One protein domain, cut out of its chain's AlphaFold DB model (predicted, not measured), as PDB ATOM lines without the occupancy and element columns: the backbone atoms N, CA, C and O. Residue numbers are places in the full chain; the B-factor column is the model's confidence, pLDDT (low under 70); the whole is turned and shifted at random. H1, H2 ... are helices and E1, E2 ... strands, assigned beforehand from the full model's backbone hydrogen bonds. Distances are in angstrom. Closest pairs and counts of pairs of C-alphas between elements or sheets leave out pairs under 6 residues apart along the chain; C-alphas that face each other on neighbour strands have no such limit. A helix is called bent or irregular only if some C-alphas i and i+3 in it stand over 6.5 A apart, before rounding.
ATOM      1  N   VAL A  18     -32.195  30.317  17.210       97.19
ATOM      2  CA  VAL A  18     -32.371  29.782  15.861       97.19
ATOM      3  C   VAL A  18     -33.588  30.440  15.237       97.19
ATOM      4  O   VAL A  18     -34.646  30.528  15.857       97.19
ATOM      5  N   THR A  19     -33.426  30.897  14.005       97.00
ATOM      6  CA  THR A  19     -34.500  31.403  13.148       97.00
ATOM      7  C   THR A  19     -34.352  30.798  11.761       97.00
ATOM      8  O   THR A  19     -33.304  30.236  11.435       97.00
ATOM      9  N   TRP A  20     -35.389  30.907  10.938       98.12
ATOM     10  CA  TRP A  20     -35.322  30.488   9.546       98.12
ATOM     11  C   TRP A  20     -36.043  31.476   8.637       98.12
ATOM     12  O   TRP A  20     -36.880  32.265   9.076       98.12
ATOM     13  N   SER A  21     -35.689  31.429   7.360       97.75
ATOM     14  CA  SER A  21     -36.371  32.141   6.281       97.75
ATOM     15  C   SER A  21     -36.339  31.294   5.014       97.75
ATOM     16  O   SER A  21     -35.509  30.393   4.889       97.75
ATOM     17  N   TRP A  22     -37.234  31.565   4.069       98.00
ATOM     18  CA  TRP A  22     -37.140  30.962   2.744       98.00
ATOM     19  C   TRP A  22     -35.898  31.487   2.027       98.00
ATOM     20  O   TRP A  22     -35.758  32.696   1.848       98.00
ATOM     21  N   TYR A  23     -35.018  30.580   1.610       97.81
ATOM     22  CA  TYR A  23     -33.953  30.906   0.666       97.81
ATOM     23  C   TYR A  23     -34.489  30.805  -0.764       97.81
ATOM     24  O   TYR A  23     -34.381  31.745  -1.544       97.81
ATOM     25  N   ASP A  24     -35.147  29.684  -1.058       97.50
ATOM     26  CA  ASP A  24     -35.911  29.458  -2.277       97.50
ATOM     27  C   ASP A  24     -37.137  28.605  -1.934       97.50
ATOM     28  O   ASP A  24     -37.052  27.406  -1.667       97.50
ATOM     29  N   LYS A  25     -38.311  29.243  -1.912       96.31
ATOM     30  CA  LYS A  25     -39.572  28.560  -1.606       96.31
ATOM     31  C   LYS A  25     -39.983  27.579  -2.707       96.31
ATOM     32  O   LYS A  25     -40.654  26.595  -2.411       96.31
ATOM     33  N   SER A  26     -39.589  27.828  -3.956       95.06
ATOM     34  CA  SER A  26     -39.976  26.996  -5.101       95.06
ATOM     35  C   SER A  26     -39.294  25.627  -5.067       95.06
ATOM     36  O   SER A  26     -39.932  24.618  -5.358       95.06
ATOM     37  N   SER A  27     -38.037  25.579  -4.620       94.62
ATOM     38  CA  SER A  27     -37.286  24.339  -4.408       94.62
ATOM     39  C   SER A  27     -37.518  23.712  -3.027       94.62
ATOM     40  O   SER A  27     -37.040  22.604  -2.774       94.62
ATOM     41  N   GLY A  28     -38.232  24.398  -2.126       96.31
ATOM     42  CA  GLY A  28     -38.407  23.976  -0.736       96.31
ATOM     43  C   GLY A  28     -37.117  24.087   0.082       96.31
ATOM     44  O   GLY A  28     -36.818  23.198   0.880       96.31
ATOM     45  N   THR A  29     -36.318  25.132  -0.152       97.44
ATOM     46  CA  THR A  29     -35.048  25.392   0.538       97.44
ATOM     47  C   THR A  29     -35.178  26.556   1.519       97.44
ATOM     48  O   THR A  29     -35.495  27.689   1.142       97.44
ATOM     49  N   VAL A  30     -34.873  26.293   2.786       98.19
ATOM     50  CA  VAL A  30     -34.821  27.299   3.854       98.19
ATOM     51  C   VAL A  30     -33.378  27.649   4.197       98.19
ATOM     52  O   VAL A  30     -32.462  26.855   3.996       98.19
ATOM     53  N   MET A  31     -33.178  28.845   4.742       98.44
ATOM     54  CA  MET A  31     -31.941  29.250   5.395       98.44
ATOM     55  C   MET A  31     -32.163  29.309   6.900       98.44
ATOM     56  O   MET A  31     -32.933  30.143   7.386       98.44
ATOM     57  N   TRP A  32     -31.447  28.467   7.633       98.56
ATOM     58  CA  TRP A  32     -31.347  28.540   9.084       98.56
ATOM     59  C   TRP A  32     -30.325  29.593   9.479       98.56
ATOM     60  O   TRP A  32     -29.231  29.632   8.918       98.56
ATOM     61  N   THR A  33     -30.660  30.421  10.463       98.44
ATOM     62  CA  THR A  33     -29.752  31.407  11.055       98.44
ATOM     63  C   THR A  33     -29.640  31.158  12.549       98.44
ATOM     64  O   THR A  33     -30.635  31.146  13.276       98.44
ATOM     65  N   PHE A  34     -28.404  30.984  12.988       98.31
ATOM     66  CA  PHE A  34     -27.986  30.692  14.342       98.31
ATOM     67  C   PHE A  34     -27.234  31.895  14.891       98.31
ATOM     68  O   PHE A  34     -26.317  32.398  14.242       98.31
ATOM     69  N   ARG A  35     -27.595  32.343  16.090       97.62
ATOM     70  CA  ARG A  35     -26.978  33.509  16.725       97.62
ATOM     71  C   ARG A  35     -26.650  33.226  18.173       97.62
ATOM     72  O   ARG A  35     -27.547  32.882  18.934       97.62
ATOM     73  N   ASN A  36     -25.409  33.454  18.586       97.38
ATOM     74  CA  ASN A  36     -25.023  33.458  19.994       97.38
ATOM     75  C   ASN A  36     -24.866  34.903  20.495       97.38
ATOM     76  O   ASN A  36     -23.808  35.498  20.309       97.38
ATOM     77  N   PRO A  37     -25.880  35.494  21.154       95.31
ATOM     78  CA  PRO A  37     -25.788  36.865  21.658       95.31
ATOM     79  C   PRO A  37     -24.965  36.981  22.952       95.31
ATOM     80  O   PRO A  37     -24.791  38.084  23.469       95.31
ATOM     81  N   SER A  38     -24.518  35.862  23.526       94.69
ATOM     82  CA  SER A  38     -23.858  35.840  24.827       94.69
ATOM     83  C   SER A  38     -22.361  36.154  24.737       94.69
ATOM     84  O   SER A  38     -21.760  36.146  23.666       94.69
ATOM     85  N   ALA A  39     -21.741  36.376  25.899       94.69
ATOM     86  CA  ALA A  39     -20.296  36.568  26.036       94.69
ATOM     87  C   ALA A  39     -19.501  35.247  26.157       94.69
ATOM     88  O   ALA A  39     -18.318  35.273  26.489       94.69
ATOM     89  N   ARG A  40     -20.137  34.084  25.966       95.56
ATOM     90  CA  ARG A  40     -19.514  32.758  26.131       95.56
ATOM     91  C   ARG A  40     -19.776  31.889  24.910       95.56
ATOM     92  O   ARG A  40     -20.772  32.088  24.225       95.56
ATOM     93  N   VAL A  41     -18.905  30.914  24.658       96.88
ATOM     94  CA  VAL A  41     -19.172  29.871  23.658       96.88
ATOM     95  C   VAL A  41     -20.417  29.089  24.072       96.88
ATOM     96  O   VAL A  41     -20.600  28.801  25.257       96.88
ATOM     97  N   GLN A  42     -21.271  28.758  23.107       97.62
ATOM     98  CA  GLN A  42     -22.462  27.942  23.330       97.62
ATOM     99  C   GLN A  42     -22.581  26.861  22.275       97.62
ATOM    100  O   GLN A  42     -22.384  27.141  21.098       97.62
ATOM    101  N   SER A  43     -22.950  25.658  22.704       98.38
ATOM    102  CA  SER A  43     -23.292  24.550  21.821       98.38
ATOM    103  C   SER A  43     -24.787  24.287  21.921       98.38
ATOM    104  O   SER A  43     -25.341  24.206  23.022       98.38
ATOM    105  N   ILE A  44     -25.443  24.165  20.774       98.38
ATOM    106  CA  ILE A  44     -26.856  23.800  20.694       98.38
ATOM    107  C   ILE A  44     -27.077  22.691  19.669       98.38
ATOM    108  O   ILE A  44     -26.240  22.454  18.794       98.38
ATOM    109  N   ILE A  45     -28.248  22.075  19.748       98.56
ATOM    110  CA  ILE A  45     -28.848  21.279  18.678       98.56
ATOM    111  C   ILE A  45     -30.163  21.928  18.239       98.56
ATOM    112  O   ILE A  45     -30.813  22.639  19.012       98.56
ATOM    113  N   LEU A  46     -30.551  21.693  16.989       98.38
ATOM    114  CA  LEU A  46     -31.799  22.195  16.418       98.38
ATOM    115  C   LEU A  46     -32.888  21.129  16.543       98.38
ATOM    116  O   LEU A  46     -32.749  20.055  15.969       98.38
ATOM    117  N   PHE A  47     -33.979  21.429  17.243       97.81
ATOM    118  CA  PHE A  47     -35.213  20.643  17.169       97.81
ATOM    119  C   PHE A  47     -36.181  21.326  16.205       97.81
ATOM    120  O   PHE A  47     -36.461  22.516  16.358       97.81
ATOM    121  N   ARG A  48     -36.682  20.597  15.209       96.75
ATOM    122  CA  ARG A  48     -37.656  21.105  14.235       96.75
ATOM    123  C   ARG A  48     -38.472  19.952  13.664       96.75
ATOM    124  O   ARG A  48     -37.970  18.841  13.542       96.75
ATOM    125  N   SER A  49     -39.731  20.208  13.325       94.44
ATOM    126  CA  SER A  49     -40.632  19.229  12.700       94.44
ATOM    127  C   SER A  49     -40.711  17.885  13.453       94.44
ATOM    128  O   SER A  49     -40.810  16.831  12.834       94.44
ATOM    129  N   GLY A  50     -40.646  17.916  14.792       94.75
ATOM    130  CA  GLY A  50     -40.808  16.733  15.649       94.75
ATOM    131  C   GLY A  50     -39.532  15.942  15.968       94.75
ATOM    132  O   GLY A  50     -39.628  14.923  16.650       94.75
ATOM    133  N   TYR A  51     -38.347  16.375  15.520       95.94
ATOM    134  CA  TYR A  51     -37.088  15.678  15.811       95.94
ATOM    135  C   TYR A  51     -35.859  16.601  15.848       95.94
ATOM    136  O   TYR A  51     -35.892  17.752  15.412       95.94
ATOM    137  N   TYR A  52     -34.746  16.082  16.379       97.88
ATOM    138  CA  TYR A  52     -33.451  16.768  16.382       97.88
ATOM    139  C   TYR A  52     -32.736  16.631  15.040       97.88
ATOM    140  O   TYR A  52     -32.499  15.521  14.561       97.88
ATOM    141  N   PHE A  53     -32.345  17.753  14.445       97.38
ATOM    142  CA  PHE A  53     -31.683  17.775  13.151       97.38
ATOM    143  C   PHE A  53     -30.368  16.977  13.174       97.38
ATOM    144  O   PHE A  53     -29.560  17.081  14.101       97.38
ATOM    145  N   GLY A  54     -30.177  16.146  12.148       94.69
ATOM    146  CA  GLY A  54     -29.117  15.139  12.068       94.69
ATOM    147  C   GLY A  54     -29.578  13.728  12.449       94.69
ATOM    148  O   GLY A  54     -29.093  12.780  11.853       94.69
ATOM    149  N   ASN A  55     -30.571  13.562  13.330       94.06
ATOM    150  CA  ASN A  55     -31.002  12.237  13.810       94.06
ATOM    151  C   ASN A  55     -31.608  11.335  12.711       94.06
ATOM    152  O   ASN A  55     -31.543  10.118  12.803       94.06
ATOM    153  N   ALA A  56     -32.205  11.918  11.668       93.31
ATOM    154  CA  ALA A  56     -32.941  11.152  10.660       93.31
ATOM    155  C   ALA A  56     -32.053  10.409   9.644       93.31
ATOM    156  O   ALA A  56     -32.353   9.276   9.295       93.31
ATOM    157  N   TYR A  57     -31.001  11.064   9.134       95.62
ATOM    158  CA  TYR A  57     -30.265  10.607   7.943       95.62
ATOM    159  C   TYR A  57     -28.751  10.836   8.048       95.62
ATOM    160  O   TYR A  57     -28.057  10.964   7.034       95.62
ATOM    161  N   TRP A  58     -28.197  10.877   9.265       97.12
ATOM    162  CA  TRP A  58     -26.768  11.127   9.468       97.12
ATOM    163  C   TRP A  58     -25.812  10.212   8.681       97.12
ATOM    164  O   TRP A  58     -24.791  10.742   8.229       97.12
ATOM    165  N   PRO A  59     -26.068   8.899   8.453       97.50
ATOM    166  CA  PRO A  59     -25.105   8.082   7.727       97.50
ATOM    167  C   PRO A  59     -25.040   8.499   6.252       97.50
ATOM    168  O   PRO A  59     -23.974   8.419   5.648       97.50
ATOM    169  N   ILE A  60     -26.137   9.025   5.689       96.62
ATOM    170  CA  ILE A  60     -26.169   9.580   4.332       96.62
ATOM    171  C   ILE A  60     -25.357  10.872   4.260       96.62
ATOM    172  O   ILE A  60     -24.533  11.028   3.358       96.62
ATOM    173  N   TYR A  61     -25.546  11.775   5.226       95.31
ATOM    174  CA  TYR A  61     -24.795  13.028   5.271       95.31
ATOM    175  C   TYR A  61     -23.289  12.795   5.383       95.31
ATOM    176  O   TYR A  61     -22.510  13.467   4.714       95.31
ATOM    177  N   LEU A  62     -22.879  11.821   6.197       94.81
ATOM    178  CA  LEU A  62     -21.473  11.486   6.395       94.81
ATOM    179  C   LEU A  62     -20.851  10.797   5.169       94.81
ATOM    180  O   LEU A  62     -19.694  11.053   4.844       94.81
ATOM    181  N   ALA A  63     -21.590   9.908   4.503       93.69
ATOM    182  CA  ALA A  63     -21.065   9.135   3.380       93.69
ATOM    183  C   ALA A  63     -20.993   9.932   2.067       93.69
ATOM    184  O   ALA A  63     -20.142   9.652   1.222       93.69
ATOM    185  N   ASN A  64     -21.873  10.918   1.877       91.44
ATOM    186  CA  ASN A  64     -21.903  11.728   0.665       91.44
ATOM    187  C   ASN A  64     -21.114  13.035   0.847       91.44
ATOM    188  O   ASN A  64     -21.551  13.974   1.511       91.44
ATOM    189  N   GLN A  65     -19.963  13.107   0.171       89.19
ATOM    190  CA  GLN A  65     -19.024  14.229   0.244       89.19
ATOM    191  C   GLN A  65     -19.637  15.583  -0.140       89.19
ATOM    192  O   GLN A  65     -19.167  16.612   0.341       89.19
ATOM    193  N   ASN A  66     -20.713  15.601  -0.934       90.38
ATOM    194  CA  ASN A  66     -21.389  16.842  -1.319       90.38
ATOM    195  C   ASN A  66     -22.057  17.552  -0.131       90.38
ATOM    196  O   ASN A  66     -22.256  18.761  -0.194       90.38
ATOM    197  N   PHE A  67     -22.383  16.839   0.954       92.00
ATOM    198  CA  PHE A  67     -22.900  17.468   2.175       92.00
ATOM    199  C   PHE A  67     -21.796  18.074   3.048       92.00
ATOM    200  O   PHE A  67     -22.098  18.861   3.945       92.00
ATOM    201  N   ASN A  68     -20.526  17.716   2.811       93.69
ATOM    202  CA  ASN A  68     -19.374  18.190   3.583       93.69
ATOM    203  C   ASN A  68     -19.545  18.014   5.111       93.69
ATOM    204  O   ASN A  68     -19.081  18.828   5.911       93.69
ATOM    205  N   VAL A  69     -20.254  16.960   5.525       96.50
ATOM    206  CA  VAL A  69     -20.503  16.651   6.936       96.50
ATOM    207  C   VAL A  69     -19.374  15.792   7.490       96.50
ATOM    208  O   VAL A  69     -18.865  14.885   6.837       96.50
ATOM    209  N   ARG A  70     -18.989  16.077   8.734       97.00
ATOM    210  CA  ARG A  70     -17.933  15.369   9.464       97.00
ATOM    211  C   ARG A  70     -18.306  15.193  10.928       97.00
ATOM    212  O   ARG A  70     -19.131  15.937  11.450       97.00
ATOM    213  N   TRP A  71     -17.639  14.274  11.613       97.94
ATOM    214  CA  TRP A  71     -17.688  14.203  13.074       97.94
ATOM    215  C   TRP A  71     -16.975  15.404  13.711       97.94
ATOM    216  O   TRP A  71     -15.917  15.836  13.242       97.94
ATOM    217  N   GLY A  72     -17.576  15.973  14.753       94.94
ATOM    218  CA  GLY A  72     -17.102  17.182  15.424       94.94
ATOM    219  C   GLY A  72     -16.147  16.912  16.583       94.94
ATOM    220  O   GLY A  72     -16.121  15.820  17.141       94.94
ATOM    221  N   LYS A  73     -15.397  17.947  16.982       93.19
ATOM    222  CA  LYS A  73     -14.480  17.947  18.141       93.19
ATOM    223  C   LYS A  73     -14.753  19.085  19.146       93.19
ATOM    224  O   LYS A  73     -13.896  19.407  19.956       93.19
ATOM    225  N   ASN A  74     -15.959  19.666  19.105       93.31
ATOM    226  CA  ASN A  74     -16.384  20.844  19.890       93.31
ATOM    227  C   ASN A  74     -15.651  22.155  19.540       93.31
ATOM    228  O   ASN A  74     -15.510  23.053  20.367       93.31
ATOM    229  N   ASP A  75     -15.225  22.292  18.287       95.69
ATOM    230  CA  ASP A  75     -14.732  23.565  17.770       95.69
ATOM    231  C   ASP A  75     -15.910  24.475  17.381       95.69
ATOM    232  O   ASP A  75     -16.872  23.991  16.771       95.69
ATOM    233  N   PRO A  76     -15.851  25.789  17.674       97.62
ATOM    234  CA  PRO A  76     -16.802  26.742  17.125       97.62
ATOM    235  C   PRO A  76     -16.866  26.679  15.596       97.62
ATOM    236  O   PRO A  76     -15.854  26.503  14.913       97.62
ATOM    237  N   LEU A  77     -18.068  26.852  15.057       98.06
ATOM    238  CA  LEU A  77     -18.323  26.816  13.627       98.06
ATOM    239  C   LEU A  77     -17.540  27.915  12.905       98.06
ATOM    240  O   LEU A  77     -17.495  29.066  13.339       98.06
ATOM    241  N   VAL A  78     -16.977  27.571  11.751       97.06
ATOM    242  CA  VAL A  78     -16.389  28.542  10.823       97.06
ATOM    243  C   VAL A  78     -17.467  28.946   9.823       97.06
ATOM    244  O   VAL A  78     -18.196  28.092   9.321       97.06
ATOM    245  N   ASN A  79     -17.594  30.245   9.553       96.50
ATOM    246  CA  ASN A  79     -18.544  30.745   8.567       96.50
ATOM    247  C   ASN A  79     -17.881  30.828   7.184       96.50
ATOM    248  O   ASN A  79     -17.057  31.704   6.941       96.50
ATOM    249  N   LEU A  80     -18.258  29.911   6.298       96.62
ATOM    250  CA  LEU A  80     -17.864  29.837   4.887       96.62
ATOM    251  C   LEU A  80     -18.964  30.376   3.947       96.62
ATOM    252  O   LEU A  80     -18.821  30.336   2.730       96.62
ATOM    253  N   GLY A  81     -20.068  30.889   4.502       96.50
ATOM    254  CA  GLY A  81     -21.271  31.287   3.768       96.50
ATOM    255  C   GLY A  81     -22.351  30.200   3.766       96.50
ATOM    256  O   GLY A  81     -22.054  29.008   3.786       96.50
ATOM    257  N   SER A  82     -23.626  30.602   3.734       96.25
ATOM    258  CA  SER A  82     -24.784  29.709   3.948       96.25
ATOM    259  C   SER A  82     -24.851  28.496   3.017       96.25
ATOM    260  O   SER A  82     -25.313  27.441   3.438       96.25
ATOM    261  N   GLN A  83     -24.368  28.626   1.782       95.88
ATOM    262  CA  GLN A  83     -24.337  27.544   0.792       95.88
ATOM    263  C   GLN A  83     -23.206  26.526   1.019       95.88
ATOM    264  O   GLN A  83     -23.288  25.410   0.519       95.88
ATOM    265  N   GLN A  84     -22.141  26.908   1.729       95.88
ATOM    266  CA  GLN A  84     -20.948  26.073   1.962       95.88
ATOM    267  C   GLN A  84     -20.859  25.564   3.404       95.88
ATOM    268  O   GLN A  84     -20.128  24.619   3.710       95.88
ATOM    269  N   ASN A  85     -21.585  26.221   4.300       97.62
ATOM    270  CA  ASN A  85     -21.669  25.904   5.706       97.62
ATOM    271  C   ASN A  85     -22.346  24.550   5.929       97.62
ATOM    272  O   ASN A  85     -23.479  24.331   5.509       97.62
ATOM    273  N   SER A  86     -21.657  23.675   6.657       96.88
ATOM    274  CA  SER A  86     -22.171  22.378   7.085       96.88
ATOM    275  C   SER A  86     -21.777  22.143   8.547       96.88
ATOM    276  O   SER A  86     -20.593  22.275   8.883       96.88
ATOM    277  N   PRO A  87     -22.735  21.880   9.453       97.56
ATOM    278  CA  PRO A  87     -22.425  21.642  10.852       97.56
ATOM    279  C   PRO A  87     -21.851  20.227  11.034       97.56
ATOM    280  O   PRO A  87     -22.235  19.296  10.322       97.56
ATOM    281  N   PRO A  88     -20.935  20.016  11.991       98.25
ATOM    282  CA  PRO A  88     -20.464  18.679  12.302       98.25
ATOM    283  C   PRO A  88     -21.527  17.872  13.060       98.25
ATOM    284  O   PRO A  88     -22.387  18.425  13.746       98.25
ATOM    285  N   LEU A  89     -21.418  16.549  12.989       98.69
ATOM    286  CA  LEU A  89     -22.189  15.614  13.804       98.69
ATOM    287  C   LEU A  89     -21.507  15.372  15.155       98.69
ATOM    288  O   LEU A  89     -20.279  15.336  15.250       98.69
ATOM    289  N   GLY A  90     -22.303  15.133  16.189       98.50
ATOM    290  CA  GLY A  90     -21.855  14.718  17.517       98.50
ATOM    291  C   GLY A  90     -22.840  13.743  18.149       98.50
ATOM    292  O   GLY A  90     -23.978  13.612  17.693       98.50
ATOM    293  N   VAL A  91     -22.398  13.058  19.201       98.69
ATOM    294  CA  VAL A  91     -23.271  12.193  20.003       98.69
ATOM    295  C   VAL A  91     -23.830  13.002  21.166       98.69
ATOM    296  O   VAL A  91     -23.083  13.636  21.911       98.69
ATOM    297  N   VAL A  92     -25.147  12.962  21.343       98.75
ATOM    298  CA  VAL A  92     -25.855  13.688  22.399       98.75
ATOM    299  C   VAL A  92     -26.591  12.702  23.294       98.75
ATOM    300  O   VAL A  92     -27.364  11.877  22.811       98.75
ATOM    301  N   ASN A  93     -26.358  12.780  24.599       98.38
ATOM    302  CA  ASN A  93     -26.998  11.967  25.622       98.38
ATOM    303  C   ASN A  93     -28.185  12.697  26.257       98.38
ATOM    304  O   ASN A  93     -28.026  13.734  26.894       98.38
ATOM    305  N   PHE A  94     -29.357  12.091  26.130       97.75
ATOM    306  CA  PHE A  94     -30.628  12.477  26.722       97.75
ATOM    307  C   PHE A  94     -30.945  11.501  27.853       97.75
ATOM    308  O   PHE A  94     -31.586  10.468  27.642       97.75
ATOM    309  N   ASN A  95     -30.448  11.791  29.056       89.44
ATOM    310  CA  ASN A  95     -30.750  11.016  30.265       89.44
ATOM    311  C   ASN A  95     -30.604   9.484  30.084       89.44
ATOM    312  O   ASN A  95     -31.516   8.746  30.447       89.44
ATOM    313  N   SER A  96     -29.466   9.021  29.535       89.94
ATOM    314  CA  SER A  96     -29.054   7.624  29.230       89.94
ATOM    315  C   SER A  96     -29.270   7.139  27.793       89.94
ATOM    316  O   SER A  96     -28.583   6.206  27.364       89.94
ATOM    317  N   ARG A  97     -30.150   7.781  27.021       96.62
ATOM    318  CA  ARG A  97     -30.356   7.464  25.599       96.62
ATOM    319  C   ARG A  97     -29.518   8.402  24.743       96.62
ATOM    320  O   ARG A  97     -29.368   9.568  25.086       96.62
ATOM    321  N   LYS A  98     -28.951   7.910  23.646       98.19
ATOM    322  CA  LYS A  98     -28.050   8.700  22.797       98.19
ATOM    323  C   LYS A  98     -28.635   8.861  21.406       98.19
ATOM    324  O   LYS A  98     -29.253   7.930  20.906       98.19
ATOM    325  N   LEU A  99     -28.405  10.021  20.804       98.38
ATOM    326  CA  LEU A  99     -28.700  10.312  19.404       98.38
ATOM    327  C   LEU A  99     -27.452  10.873  18.726       98.38
ATOM    328  O   LEU A  99     -26.592  11.463  19.385       98.38
ATOM    329  N   VAL A 100     -27.389  10.733  17.406       98.56
ATOM    330  CA  VAL A 100     -26.500  11.538  16.568       98.56
ATOM    331  C   VAL A 100     -27.251  12.810  16.173       98.56
ATOM    332  O   VAL A 100     -28.381  12.753  15.692       98.56
ATOM    333  N   CYS A 101     -26.642  13.973  16.390       98.50
ATOM    334  CA  CYS A 101     -27.228  15.268  16.039       98.50
ATOM    335  C   CYS A 101     -26.188  16.160  15.367       98.50
ATOM    336  O   CYS A 101     -24.991  16.048  15.643       98.50
ATOM    337  N   PHE A 102     -26.647  17.096  14.538       98.62
ATOM    338  CA  PHE A 102     -25.814  18.224  14.142       98.62
ATOM    339  C   PHE A 102     -25.591  19.151  15.333       98.62
ATOM    340  O   PHE A 102     -26.536  19.508  16.038       98.62
ATOM    341  N   ILE A 103     -24.335  19.539  15.547       98.56
ATOM    342  CA  ILE A 103     -23.924  20.378  16.667       98.56
ATOM    343  C   ILE A 103     -23.565  21.771  16.165       98.56
ATOM    344  O   ILE A 103     -22.703  21.935  15.302       98.56
ATOM    345  N   PHE A 104     -24.181  22.784  16.769       98.44
ATOM    346  CA  PHE A 104     -23.922  24.183  16.459       98.44
ATOM    347  C   PHE A 104     -23.200  24.844  17.629       98.44
ATOM    348  O   PHE A 104     -23.827  25.395  18.535       98.44
ATOM    349  N   THR A 105     -21.872  24.759  17.618       98.44
ATOM    350  CA  THR A 105     -21.008  25.458  18.575       98.44
ATOM    351  C   THR A 105     -20.681  26.848  18.037       98.44
ATOM    352  O   THR A 105     -20.118  26.982  16.957       98.44
ATOM    353  N   LEU A 106     -21.039  27.898  18.769       98.44
ATOM    354  CA  LEU A 106     -20.926  29.290  18.340       98.44
ATOM    355  C   LEU A 106     -20.060  30.088  19.312       98.44
ATOM    356  O   LEU A 106     -20.281  30.052  20.526       98.44
ATOM    357  N   ASN A 107     -19.129  30.872  18.776       98.19
ATOM    358  CA  ASN A 107     -18.373  31.870  19.524       98.19
ATOM    359  C   ASN A 107     -19.284  32.968  20.102       98.19
ATOM    360  O   ASN A 107     -20.396  33.175  19.606       98.19
ATOM    361  N   PRO A 108     -18.822  33.702  21.134       97.44
ATOM    362  CA  PRO A 108     -19.507  34.897  21.610       97.44
ATOM    363  C   PRO A 108     -19.811  35.874  20.468       97.44
ATOM    364  O   PRO A 108     -18.923  36.206  19.684       97.44
ATOM    365  N   GLY A 109     -21.056  36.338  20.372       96.56
ATOM    366  CA  GLY A 109     -21.496  37.281  19.340       96.56
ATOM    367  C   GLY A 109     -21.583  36.715  17.918       96.56
ATOM    368  O   GLY A 109     -21.859  37.479  16.998       96.56
ATOM    369  N   GLN A 110     -21.341  35.417  17.712       97.88
ATOM    370  CA  GLN A 110     -21.303  34.829  16.377       97.88
ATOM    371  C   GLN A 110     -22.703  34.656  15.780       97.88
ATOM    372  O   GLN A 110     -23.585  34.070  16.413       97.88
ATOM    373  N   ASP A 111     -22.830  35.066  14.517       97.69
ATOM    374  CA  ASP A 111     -23.900  34.664  13.607       97.69
ATOM    375  C   ASP A 111     -23.367  33.611  12.618       97.69
ATOM    376  O   ASP A 111     -22.251  33.719  12.094       97.69
ATOM    377  N   TRP A 112     -24.157  32.571  12.367       98.50
ATOM    378  CA  TRP A 112     -23.841  31.495  11.428       98.50
ATOM    379  C   TRP A 112     -25.120  31.004  10.754       98.50
ATOM    380  O   TRP A 112     -26.190  31.028  11.352       98.50
ATOM    381  N   SER A 113     -25.039  30.553   9.509       98.50
ATOM    382  CA  SER A 113     -26.226  30.149   8.750       98.50
ATOM    383  C   SER A 113     -25.942  28.984   7.822       98.50
ATOM    384  O   SER A 113     -24.826  28.886   7.320       98.50
ATOM    385  N   MET A 114     -26.951  28.179   7.509       98.25
ATOM    386  CA  MET A 114     -26.859  27.107   6.513       98.25
ATOM    387  C   MET A 114     -28.159  26.960   5.733       98.25
ATOM    388  O   MET A 114     -29.221  27.359   6.217       98.25
ATOM    389  N   LEU A 115     -28.072  26.363   4.549       97.56
ATOM    390  CA  LEU A 115     -29.243  25.959   3.783       97.56
ATOM    391  C   LEU A 115     -29.698  24.546   4.155       97.56
ATOM    392  O   LEU A 115     -28.887  23.674   4.457       97.56
ATOM    393  N   GLU A 116     -31.005  24.320   4.086       95.88
ATOM    394  CA  GLU A 116     -31.614  22.999   4.197       95.88
ATOM    395  C   GLU A 116     -32.747  22.858   3.174       95.88
ATOM    396  O   GLU A 116     -33.598  23.739   3.047       95.88
ATOM    397  N   GLY A 117     -32.748  21.750   2.431       93.56
ATOM    398  CA  GLY A 117     -33.827  21.385   1.512       93.56
ATOM    399  C   GLY A 117     -34.870  20.462   2.151       93.56
ATOM    400  O   GLY A 117     -34.742  20.058   3.304       93.56
ATOM    401  N   GLY A 118     -35.882  20.078   1.372       91.38
ATOM    402  CA  GLY A 118     -36.890  19.093   1.791       91.38
ATOM    403  C   GLY A 118     -38.204  19.686   2.303       91.38
ATOM    404  O   GLY A 118     -38.995  18.968   2.904       91.38
ATOM    405  N   PHE A 119     -38.464  20.973   2.049       94.00
ATOM    406  CA  PHE A 119     -39.690  21.669   2.469       94.00
ATOM    407  C   PHE A 119     -40.608  22.017   1.286       94.00
ATOM    408  O   PHE A 119     -41.160  23.113   1.201       94.00
ATOM    409  N   GLN A 120     -40.747  21.116   0.310       91.25
ATOM    410  CA  GLN A 120     -41.663  21.337  -0.813       91.25
ATOM    411  C   GLN A 120     -43.112  21.161  -0.344       91.25
ATOM    412  O   GLN A 120     -43.548  20.053  -0.044       91.25
ATOM    413  N   GLY A 121     -43.857  22.267  -0.264       88.50
ATOM    414  CA  GLY A 121     -45.257  22.266   0.183       88.50
ATOM    415  C   GLY A 121     -45.453  22.191   1.702       88.50
ATOM    416  O   GLY A 121     -46.591  22.129   2.159       88.50
ATOM    417  N   THR A 122     -44.372  22.237   2.481       93.31
ATOM    418  CA  THR A 122     -44.377  22.274   3.952       93.31
ATOM    419  C   THR A 122     -43.451  23.383   4.445       93.31
ATOM    420  O   THR A 122     -42.753  24.003   3.648       93.31
ATOM    421  N   GLU A 123     -43.431  23.667   5.747       95.00
ATOM    422  CA  GLU A 123     -42.465  24.591   6.346       95.00
ATOM    423  C   GLU A 123     -41.894  24.030   7.657       95.00
ATOM    424  O   GLU A 123     -42.469  23.097   8.229       95.00
ATOM    425  N   PRO A 124     -40.740  24.528   8.137       95.56
ATOM    426  CA  PRO A 124     -40.228  24.112   9.431       95.56
ATOM    427  C   PRO A 124     -41.161  24.534  10.574       95.56
ATOM    428  O   PRO A 124     -41.382  25.720  10.818       95.56
ATOM    429  N   GLU A 125     -41.635  23.553  11.338       94.69
ATOM    430  CA  GLU A 125     -42.512  23.754  12.492       94.69
ATOM    431  C   GLU A 125     -41.801  23.424  13.808       94.69
ATOM    432  O   GLU A 125     -40.765  22.757  13.829       94.69
ATOM    433  N   SER A 126     -42.380  23.854  14.936       94.56
ATOM    434  CA  SER A 126     -41.904  23.509  16.286       94.56
ATOM    435  C   SER A 126     -40.409  23.784  16.517       94.56
ATOM    436  O   SER A 126     -39.737  23.037  17.223       94.56
ATOM    437  N   VAL A 127     -39.885  24.851  15.909       96.12
ATOM    438  CA  VAL A 127     -38.456  25.187  15.926       96.12
ATOM    439  C   VAL A 127     -37.999  25.568  17.331       96.12
ATOM    440  O   VAL A 127     -38.527  26.505  17.934       96.12
ATOM    441  N   LYS A 128     -36.976  24.876  17.838       95.12
ATOM    442  CA  LYS A 128     -36.330  25.176  19.119       95.12
ATOM    443  C   LYS A 128     -34.812  25.077  19.007       95.12
ATOM    444  O   LYS A 128     -34.263  24.128  18.450       95.12
ATOM    445  N   SER A 129     -34.149  26.057  19.610       96.25
ATOM    446  CA  SER A 129     -32.736  25.991  19.973       96.25
ATOM    447  C   SER A 129     -32.617  25.252  21.300       96.25
ATOM    448  O   SER A 129     -33.160  25.726  22.302       96.25
ATOM    449  N   VAL A 130     -31.943  24.103  21.320       97.50
ATOM    450  CA  VAL A 130     -31.807  23.283  22.529       97.50
ATOM    451  C   VAL A 130     -30.351  23.301  22.996       97.50
ATOM    452  O   VAL A 130     -29.484  22.773  22.295       97.50
ATOM    453  N   PRO A 131     -30.048  23.912  24.156       97.38
ATOM    454  CA  PRO A 131     -28.696  23.940  24.698       97.38
ATOM    455  C   PRO A 131     -28.181  22.545  25.038       97.38
ATOM    456  O   PRO A 131     -28.875  21.754  25.677       97.38
ATOM    457  N   VAL A 132     -26.924  22.287  24.686       98.12
ATOM    458  CA  VAL A 132     -26.214  21.059  25.053       98.12
ATOM    459  C   VAL A 132     -24.880  21.396  25.713       98.12
ATOM    460  O   VAL A 132     -24.248  22.407  25.410       98.12
ATOM    461  N   SER A 133     -24.453  20.562  26.658       97.75
ATOM    462  CA  SER A 133     -23.203  20.758  27.404       97.75
ATOM    463  C   SER A 133     -22.138  19.811  26.881       97.75
ATOM    464  O   SER A 133     -22.397  18.620  26.790       97.75
ATOM    465  N   TYR A 134     -20.958  20.319  26.534       98.19
ATOM    466  CA  TYR A 134     -19.849  19.468  26.103       98.19
ATOM    467  C   TYR A 134     -19.338  18.624  27.274       98.19
ATOM    468  O   TYR A 134     -18.992  19.166  28.323       98.19
ATOM    469  N   GLU A 135     -19.288  17.308  27.085       97.75
ATOM    470  CA  GLU A 135     -18.857  16.334  28.097       97.75
ATOM    471  C   GLU A 135     -17.509  15.682  27.746       97.75
ATOM    472  O   GLU A 135     -16.923  14.989  28.574       97.75
ATOM    473  N   GLY A 136     -16.987  15.924  26.541       97.69
ATOM    474  CA  GLY A 136     -15.690  15.421  26.093       97.69
ATOM    475  C   GLY A 136     -15.715  14.917  24.654       97.69
ATOM    476  O   GLY A 136     -16.707  15.037  23.944       97.69
ATOM    477  N   THR A 137     -14.603  14.338  24.217       98.00
ATOM    478  CA  THR A 137     -14.522  13.583  22.960       98.00
ATOM    479  C   THR A 137     -14.316  12.122  23.319       98.00
ATOM    480  O   THR A 137     -13.497  11.820  24.190       98.00
ATOM    481  N   ALA A 138     -15.055  11.224  22.676       97.81
ATOM    482  CA  ALA A 138     -14.958   9.795  22.936       97.81
ATOM    483  C   ALA A 138     -15.145   8.979  21.656       97.81
ATOM    484  O   ALA A 138     -15.694   9.466  20.664       97.81
ATOM    485  N   ASP A 139     -14.704   7.726  21.713       98.56
ATOM    486  CA  ASP A 139     -15.039   6.730  20.704       98.56
ATOM    487  C   ASP A 139     -16.430   6.157  21.000       98.56
ATOM    488  O   ASP A 139     -16.757   5.853  22.153       98.56
ATOM    489  N   PHE A 140     -17.233   6.000  19.953       98.62
ATOM    490  CA  PHE A 140     -18.531   5.339  19.995       98.62
ATOM    491  C   PHE A 140     -18.621   4.272  18.912       98.62
ATOM    492  O   PHE A 140     -18.297   4.533  17.752       98.62
ATOM    493  N   CYS A 141     -19.122   3.097  19.281       98.56
ATOM    494  CA  CYS A 141     -19.534   2.071  18.343       98.56
ATOM    495  C   CYS A 141     -20.994   2.339  17.983       98.56
ATOM    496  O   CYS A 141     -21.882   2.269  18.841       98.56
ATOM    497  N   ILE A 142     -21.234   2.716  16.728       98.50
ATOM    498  CA  ILE A 142     -22.551   3.139  16.256       98.50
ATOM    499  C   ILE A 142     -23.044   2.165  15.191       98.50
ATOM    500  O   ILE A 142     -22.432   2.039  14.128       98.50
ATOM    501  N   THR A 143     -24.176   1.519  15.472       98.44
ATOM    502  CA  THR A 143     -25.002   0.835  14.474       98.44
ATOM    503  C   THR A 143     -26.104   1.785  14.024       98.44
ATOM    504  O   THR A 143     -26.972   2.118  14.830       98.44
ATOM    505  N   TYR A 144     -26.107   2.200  12.760       98.00
ATOM    506  CA  TYR A 144     -27.231   2.961  12.208       98.00
ATOM    507  C   TYR A 144     -28.352   2.012  11.754       98.00
ATOM    508  O   TYR A 144     -28.086   0.920  11.235       98.00
ATOM    509  N   ASP A 145     -29.606   2.424  11.915       97.94
ATOM    510  CA  ASP A 145     -30.772   1.710  11.393       97.94
ATOM    511  C   ASP A 145     -30.821   1.818   9.862       97.94
ATOM    512  O   ASP A 145     -30.891   2.907   9.287       97.94
ATOM    513  N   LYS A 146     -30.835   0.674   9.170       96.31
ATOM    514  CA  LYS A 146     -30.876   0.626   7.699       96.31
ATOM    515  C   LYS A 146     -32.111   1.307   7.109       96.31
ATOM    516  O   LYS A 146     -32.057   1.735   5.956       96.31
ATOM    517  N   ASN A 147     -33.180   1.466   7.887       96.81
ATOM    518  CA  ASN A 147     -34.363   2.199   7.457       96.81
ATOM    519  C   ASN A 147     -34.085   3.677   7.167       96.81
ATOM    520  O   ASN A 147     -34.773   4.222   6.316       96.81
ATOM    521  N   GLN A 148     -33.054   4.295   7.759       97.19
ATOM    522  CA  GLN A 148     -32.643   5.660   7.393       97.19
ATOM    523  C   GLN A 148     -32.294   5.763   5.906       97.19
ATOM    524  O   GLN A 148     -32.676   6.710   5.226       97.19
ATOM    525  N   VAL A 149     -31.571   4.765   5.390       96.56
ATOM    526  CA  VAL A 149     -31.150   4.737   3.984       96.56
ATOM    527  C   VAL A 149     -32.313   4.345   3.085       96.56
ATOM    528  O   VAL A 149     -32.498   4.968   2.049       96.56
ATOM    529  N   ASN A 150     -33.126   3.365   3.491       95.38
ATOM    530  CA  ASN A 150     -34.297   2.954   2.712       95.38
ATOM    531  C   ASN A 150     -35.309   4.097   2.552       95.38
ATOM    532  O   ASN A 150     -35.842   4.302   1.466       95.38
ATOM    533  N   ASP A 151     -35.572   4.832   3.632       95.19
ATOM    534  CA  ASP A 151     -36.484   5.972   3.628       95.19
ATOM    535  C   ASP A 151     -35.916   7.137   2.804       95.19
ATOM    536  O   ASP A 151     -36.623   7.709   1.976       95.19
ATOM    537  N   TRP A 152     -34.613   7.421   2.922       94.38
ATOM    538  CA  TRP A 152     -33.942   8.391   2.054       94.38
ATOM    539  C   TRP A 152     -34.030   8.012   0.568       94.38
ATOM    540  O   TRP A 152     -34.394   8.848  -0.263       94.38
ATOM    541  N   ASP A 153     -33.709   6.763   0.222       94.38
ATOM    542  CA  ASP A 153     -33.776   6.240  -1.147       94.38
ATOM    543  C   ASP A 153     -35.211   6.370  -1.694       94.38
ATOM    544  O   ASP A 153     -35.399   6.847  -2.814       94.38
ATOM    545  N   LEU A 154     -36.230   6.049  -0.885       93.88
ATOM    546  CA  LEU A 154     -37.643   6.193  -1.249       93.88
ATOM    547  C   LEU A 154     -38.040   7.655  -1.512       93.88
ATOM    548  O   LEU A 154     -38.743   7.927  -2.485       93.88
ATOM    549  N   GLN A 155     -37.596   8.592  -0.672       90.19
ATOM    550  CA  GLN A 155     -37.946  10.012  -0.797       90.19
ATOM    551  C   GLN A 155     -37.211  10.717  -1.940       90.19
ATOM    552  O   GLN A 155     -37.748  11.638  -2.552       90.19
ATOM    553  N   THR A 156     -35.972  10.311  -2.217       90.06
ATOM    554  CA  THR A 156     -35.088  11.011  -3.162       90.06
ATOM    555  C   THR A 156     -34.903  10.279  -4.489       90.06
ATOM    556  O   THR A 156     -34.284  10.824  -5.403       90.06
ATOM    557  N   GLY A 157     -35.417   9.052  -4.611       91.81
ATOM    558  CA  GLY A 157     -35.204   8.193  -5.776       91.81
ATOM    559  C   GLY A 157     -33.752   7.727  -5.927       91.81
ATOM    560  O   GLY A 157     -33.328   7.388  -7.033       91.81
ATOM    561  N   THR A 158     -32.972   7.755  -4.844       91.19
ATOM    562  CA  THR A 158     -31.589   7.264  -4.841       91.19
ATOM    563  C   THR A 158     -31.538   5.746  -4.603       91.19
ATOM    564  O   THR A 158     -32.564   5.085  -4.462       91.19
ATOM    565  N   GLY A 159     -30.340   5.159  -4.674       90.44
ATOM    566  CA  GLY A 159     -30.124   3.719  -4.506       90.44
ATOM    567  C   GLY A 159     -28.836   3.444  -3.743       90.44
ATOM    568  O   GLY A 159     -27.966   2.720  -4.234       90.44
ATOM    569  N   LEU A 160     -28.682   4.086  -2.584       88.06
ATOM    570  CA  LEU A 160     -27.443   4.129  -1.809       88.06
ATOM    571  C   LEU A 160     -27.094   2.771  -1.179       88.06
ATOM    572  O   LEU A 160     -25.937   2.564  -0.822       88.06
ATOM    573  N   LYS A 161     -28.050   1.828  -1.076       82.12
ATOM    574  CA  LYS A 161     -27.895   0.427  -0.592       82.12
ATOM    575  C   LYS A 161     -27.325   0.257   0.829       82.12
ATOM    576  O   LYS A 161     -27.255  -0.866   1.330       82.12
ATOM    577  N   GLY A 162     -26.968   1.351   1.494       87.88
ATOM    578  CA  GLY A 162     -26.380   1.386   2.825       87.88
ATOM    579  C   GLY A 162     -24.852   1.376   2.821       87.88
ATOM    580  O   GLY A 162     -24.197   1.227   1.794       87.88
ATOM    581  N   TYR A 163     -24.288   1.537   4.012       92.50
ATOM    582  CA  TYR A 163     -22.868   1.750   4.245       92.50
ATOM    583  C   TYR A 163     -22.318   0.655   5.156       92.50
ATOM    584  O   TYR A 163     -22.982   0.213   6.097       92.50
ATOM    585  N   LEU A 164     -21.099   0.207   4.864       91.81
ATOM    586  CA  LEU A 164     -20.377  -0.789   5.648       91.81
ATOM    587  C   LEU A 164     -19.000  -0.238   6.060       91.81
ATOM    588  O   LEU A 164     -18.399   0.497   5.273       91.81
ATOM    589  N   PRO A 165     -18.478  -0.615   7.244       94.62
ATOM    590  CA  PRO A 165     -19.104  -1.518   8.213       94.62
ATOM    591  C   PRO A 165     -20.243  -0.851   9.010       94.62
ATOM    592  O   PRO A 165     -20.289   0.366   9.170       94.62
ATOM    593  N   ASN A 166     -21.195  -1.659   9.482       96.19
ATOM    594  CA  ASN A 166     -22.288  -1.228  10.356       96.19
ATOM    595  C   ASN A 166     -22.541  -2.348  11.392       96.19
ATOM    596  O   ASN A 166     -23.126  -3.369  11.014       96.19
ATOM    597  N   PRO A 167     -22.059  -2.221  12.645       97.69
ATOM    598  CA  PRO A 167     -21.568  -0.991  13.273       97.69
ATOM    599  C   PRO A 167     -20.177  -0.523  12.823       97.69
ATOM    600  O   PRO A 167     -19.393  -1.293  12.271       97.69
ATOM    601  N   SER A 168     -19.879   0.748  13.105       98.06
ATOM    602  CA  SER A 168     -18.567   1.383  12.925       98.06
ATOM    603  C   SER A 168     -18.159   2.197  14.154       98.06
ATOM    604  O   SER A 168     -19.009   2.754  14.850       98.06
ATOM    605  N   THR A 169     -16.850   2.292  14.399       98.19
ATOM    606  CA  THR A 169     -16.277   3.147  15.449       98.19
ATOM    607  C   THR A 169     -16.098   4.572  14.938       98.19
ATOM    608  O   THR A 169     -15.438   4.786  13.920       98.19
ATOM    609  N   PHE A 170     -16.599   5.552  15.687       97.75
ATOM    610  CA  PHE A 170     -16.424   6.973  15.400       97.75
ATOM    611  C   PHE A 170     -15.895   7.717  16.624       97.75
ATOM    612  O   PHE A 170     -16.447   7.590  17.714       97.75
ATOM    613  N   SER A 171     -14.850   8.523  16.429       98.06
ATOM    614  CA  SER A 171     -14.337   9.429  17.459       98.06
ATOM    615  C   SER A 171     -14.971  10.802  17.272       98.06
ATOM    616  O   SER A 171     -14.769  11.436  16.233       98.06
ATOM    617  N   THR A 172     -15.782  11.244  18.233       98.56
ATOM    618  CA  THR A 172     -16.580  12.467  18.088       98.56
ATOM    619  C   THR A 172     -16.856  13.157  19.419       98.56
ATOM    620  O   THR A 172     -16.741  12.570  20.498       98.56
ATOM    621  N   ALA A 173     -17.223  14.432  19.335       98.38
ATOM    622  CA  ALA A 173     -17.677  15.225  20.458       98.38
ATOM    623  C   ALA A 173     -18.962  14.636  21.060       98.38
ATOM    624  O   ALA A 173     -19.910  14.273  20.355       98.38
ATOM    625  N   TYR A 174     -18.967  14.579  22.384       98.56
ATOM    626  CA  TYR A 174     -20.023  14.039  23.215       98.56
ATOM    627  C   TYR A 174     -20.640  15.150  24.061       98.56
ATOM    628  O   TYR A 174     -19.925  15.967  24.650       98.56
ATOM    629  N   TYR A 175     -21.969  15.187  24.108       98.69
ATOM    630  CA  TYR A 175     -22.714  16.228  24.801       98.69
ATOM    631  C   TYR A 175     -23.824  15.666  25.680       98.69
ATOM    632  O   TYR A 175     -24.486  14.697  25.315       98.69
ATOM    633  N   GLY A 176     -24.095  16.343  26.790       98.50
ATOM    634  CA  GLY A 176     -25.282  16.139  27.611       98.50
ATOM    635  C   GLY A 176     -26.422  17.066  27.199       98.50
ATOM    636  O   GLY A 176     -26.219  18.268  26.996       98.50
ATOM    637  N   CYS A 177     -27.633  16.520  27.128       98.00
ATOM    638  CA  CYS A 177     -28.876  17.243  26.894       98.00
ATOM    639  C   CYS A 177     -29.898  16.907  27.988       98.00
ATOM    640  O   CYS A 177     -30.025  15.757  28.410       98.00
ATOM    641  N   ARG A 178     -30.625  17.927  28.454       95.94
ATOM    642  CA  ARG A 178     -31.680  17.795  29.477       95.94
ATOM    643  C   ARG A 178     -33.097  17.863  28.903       95.94
ATOM    644  O   ARG A 178     -34.049  17.855  29.673       95.94
ATOM    645  N   ASP A 179     -33.218  17.981  27.587       95.94
ATOM    646  CA  ASP A 179     -34.499  18.013  26.885       95.94
ATOM    647  C   ASP A 179     -35.070  16.589  26.721       95.94
ATOM    648  O   ASP A 179     -34.445  15.593  27.104       95.94
ATOM    649  N   GLU A 180     -36.278  16.491  26.183       96.12
ATOM    650  CA  GLU A 180     -36.954  15.235  25.886       96.12
ATOM    651  C   GLU A 180     -36.240  14.452  24.776       96.12
ATOM    652  O   GLU A 180     -35.628  15.001  23.864       96.12
ATOM    653  N   TYR A 181     -36.315  13.126  24.841       96.81
ATOM    654  CA  TYR A 181     -35.703  12.256  23.843       96.81
ATOM    655  C   TYR A 181     -36.699  11.920  22.728       96.81
ATOM    656  O   TYR A 181     -37.761  11.358  22.997       96.81
ATOM    657  N   TYR A 182     -36.314  12.176  21.475       96.12
ATOM    658  CA  TYR A 182     -37.121  11.891  20.286       96.12
ATOM    659  C   TYR A 182     -36.374  10.944  19.348       96.12
ATOM    660  O   TYR A 182     -35.384  11.325  18.725       96.12
ATOM    661  N   GLN A 183     -36.852   9.706  19.239       93.25
ATOM    662  CA  GLN A 183     -36.267   8.692  18.366       93.25
ATOM    663  C   GLN A 183     -37.046   8.582  17.067       93.25
ATOM    664  O   GLN A 183     -38.228   8.252  17.091       93.25
ATOM    665  N   LEU A 184     -36.357   8.806  15.950       95.19
ATOM    666  CA  LEU A 184     -36.891   8.510  14.623       95.19
ATOM    667  C   LEU A 184     -36.540   7.094  14.171       95.19
ATOM    668  O   LEU A 184     -37.378   6.394  13.616       95.19
ATOM    669  N   PHE A 185     -35.306   6.675  14.447       96.94
ATOM    670  CA  PHE A 185     -34.749   5.412  13.984       96.94
ATOM    671  C   PHE A 185     -34.055   4.657  15.118       96.94
ATOM    672  O   PHE A 185     -33.638   5.241  16.124       96.94
ATOM    673  N   ASN A 186     -33.941   3.337  14.978       96.69
ATOM    674  CA  ASN A 186     -33.441   2.460  16.036       96.69
ATOM    675  C   ASN A 186     -31.916   2.304  16.015       96.69
ATOM    676  O   ASN A 186     -31.397   1.188  16.033       96.69
ATOM    677  N   ASP A 187     -31.204   3.430  16.002       97.75
ATOM    678  CA  ASP A 187     -29.747   3.444  16.108       97.75
ATOM    679  C   ASP A 187     -29.289   2.890  17.461       97.75
ATOM    680  O   ASP A 187     -29.885   3.156  18.509       97.75
ATOM    681  N   VAL A 188     -28.189   2.138  17.445       97.94
ATOM    682  CA  VAL A 188     -27.543   1.613  18.651       97.94
ATOM    683  C   VAL A 188     -26.205   2.316  18.820       97.94
ATOM    684  O   VAL A 188     -25.309   2.150  18.001       97.94
ATOM    685  N   ILE A 189     -26.072   3.102  19.891       98.38
ATOM    686  CA  ILE A 189     -24.875   3.900  20.184       98.38
ATOM    687  C   ILE A 189     -24.303   3.454  21.530       98.38
ATOM    688  O   ILE A 189     -24.872   3.748  22.589       98.38
ATOM    689  N   THR A 190     -23.158   2.775  21.504       98.00
ATOM    690  CA  THR A 190     -22.428   2.348  22.705       98.00
ATOM    691  C   THR A 190     -21.104   3.097  22.824       98.00
ATOM    692  O   THR A 190     -20.478   3.454  21.831       98.00
ATOM    693  N   ALA A 191     -20.693   3.398  24.059       97.50
ATOM    694  CA  ALA A 191     -19.391   4.014  24.304       97.50
ATOM    695  C   ALA A 191     -18.271   2.985  24.088       97.50
ATOM    696  O   ALA A 191     -18.418   1.826  24.476       97.50
ATOM    697  N   GLY A 192     -17.149   3.428  23.526       98.00
ATOM    698  CA  GLY A 192     -16.011   2.585  23.169       98.00
ATOM    699  C   GLY A 192     -15.964   2.248  21.681       98.00
ATOM    700  O   GLY A 192     -16.718   2.783  20.873       98.00
TER     701      GLY A 192
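What this domain is: This is residues 18 to 192 of the 194 residues of an uncharacterized protein of Thermoplasmatales archaeon A-plasma (UniProt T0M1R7). A large, strongly twisted sheet of seven strands, with the long strand E8 bent sharply within it, is partly face to face with a small sheet, E1 E2 E7, whose strands cross its own, a sandwich of two sheets. H1 only grazes the large sheet, and H2 touches H1 far from the mean of the C-alphas. In the large sheet E3 pairs with E8, E8 with E9, E9 with E4 and E4 with E5; E5 runs on along the chain into E6, which pairs with E3, and E10 pairs with E8. The printed part has 175 residues with two named helices and ten named strands, in the order E1 E2 E3 H1 E4 E5 E6 E7 E8 H2 E9 E10, and of the 88 residues in named elements strands hold 72, the class mostly strand; the small sheet, order E1 E2 E7, is antiparallel and the branched large one mixed. It is compact, with a radius of gyration of the C-alphas of 15.5 A and spans of 40 by 40 by 29 A.

Where its parts are: Find C-alpha 128 at (-36.330, 25.176, 19.119); from there E8, residues 128 to 143, bends by 112 degrees at residue 139 and ends 27.2 A away. In the same sheet look for E9, residues 168 to 177, 23.5 A long and bending by 75 degrees at residue 171, E3, 42 to 48, 19.0 A, E4, 89 to 94, E5, 97 to 102, E6, 104 to 106, and E10, 188 to 191, ending at (-19.391, 4.014, 24.304). The other sheet begins at C-alpha 18, (-32.371, 29.782, 15.861), with E1, residues 18 to 24; E2 is 29 to 35, 19.8 A, and E7 111 to 116. H1 is residues 58 to 63 and H2 147 to 156, 13.8 A.

How they stand to each other: Start at E8: E3 and E10 lie on one side of it, with N 45 and O 130 2.9 A apart and N 143 and O 188 2.8 A apart; E9 lies on the other side, with N 140 and O 170 at 2.9 A. E9 is parallel to E4, N 93 and O 175 at 2.8 A. E4 and E5 form a hairpin, N 94 and O 97 at 2.7 A. E5 runs on into E6 at 64 degrees, and E6 is antiparallel to E3, N 106 and O 42 at 2.8 A. The facing parts of the two sheets are 10.2 A centre to centre, their strands at 64 degrees. There E1 and E2 form a hairpin, N 31 and O 21 at 2.8 A, and E7 is an edge strand beside E2, N 34 and O 112 at 2.8 A. H1 and H2 only just touch, with 3 pairs of C-alphas within 8 A, the closest those of Ile 60 and Val 149 at 7.0 A; their lines are about perpendicular at 74 degrees. In both helices every O i to N i+4 pair is within hydrogen-bond range.

The domain as a whole: The two C-alphas farthest apart, of Ala 39 and Gly 159, are 45.9 A apart. The printed part has no cut. The links H1 to E4, E7 to E8 and H2 to E9 are long; the first, residues 64 to 88, has no named element. The mean pLDDT of the printed part is 96.2, and no printed residue is under 70.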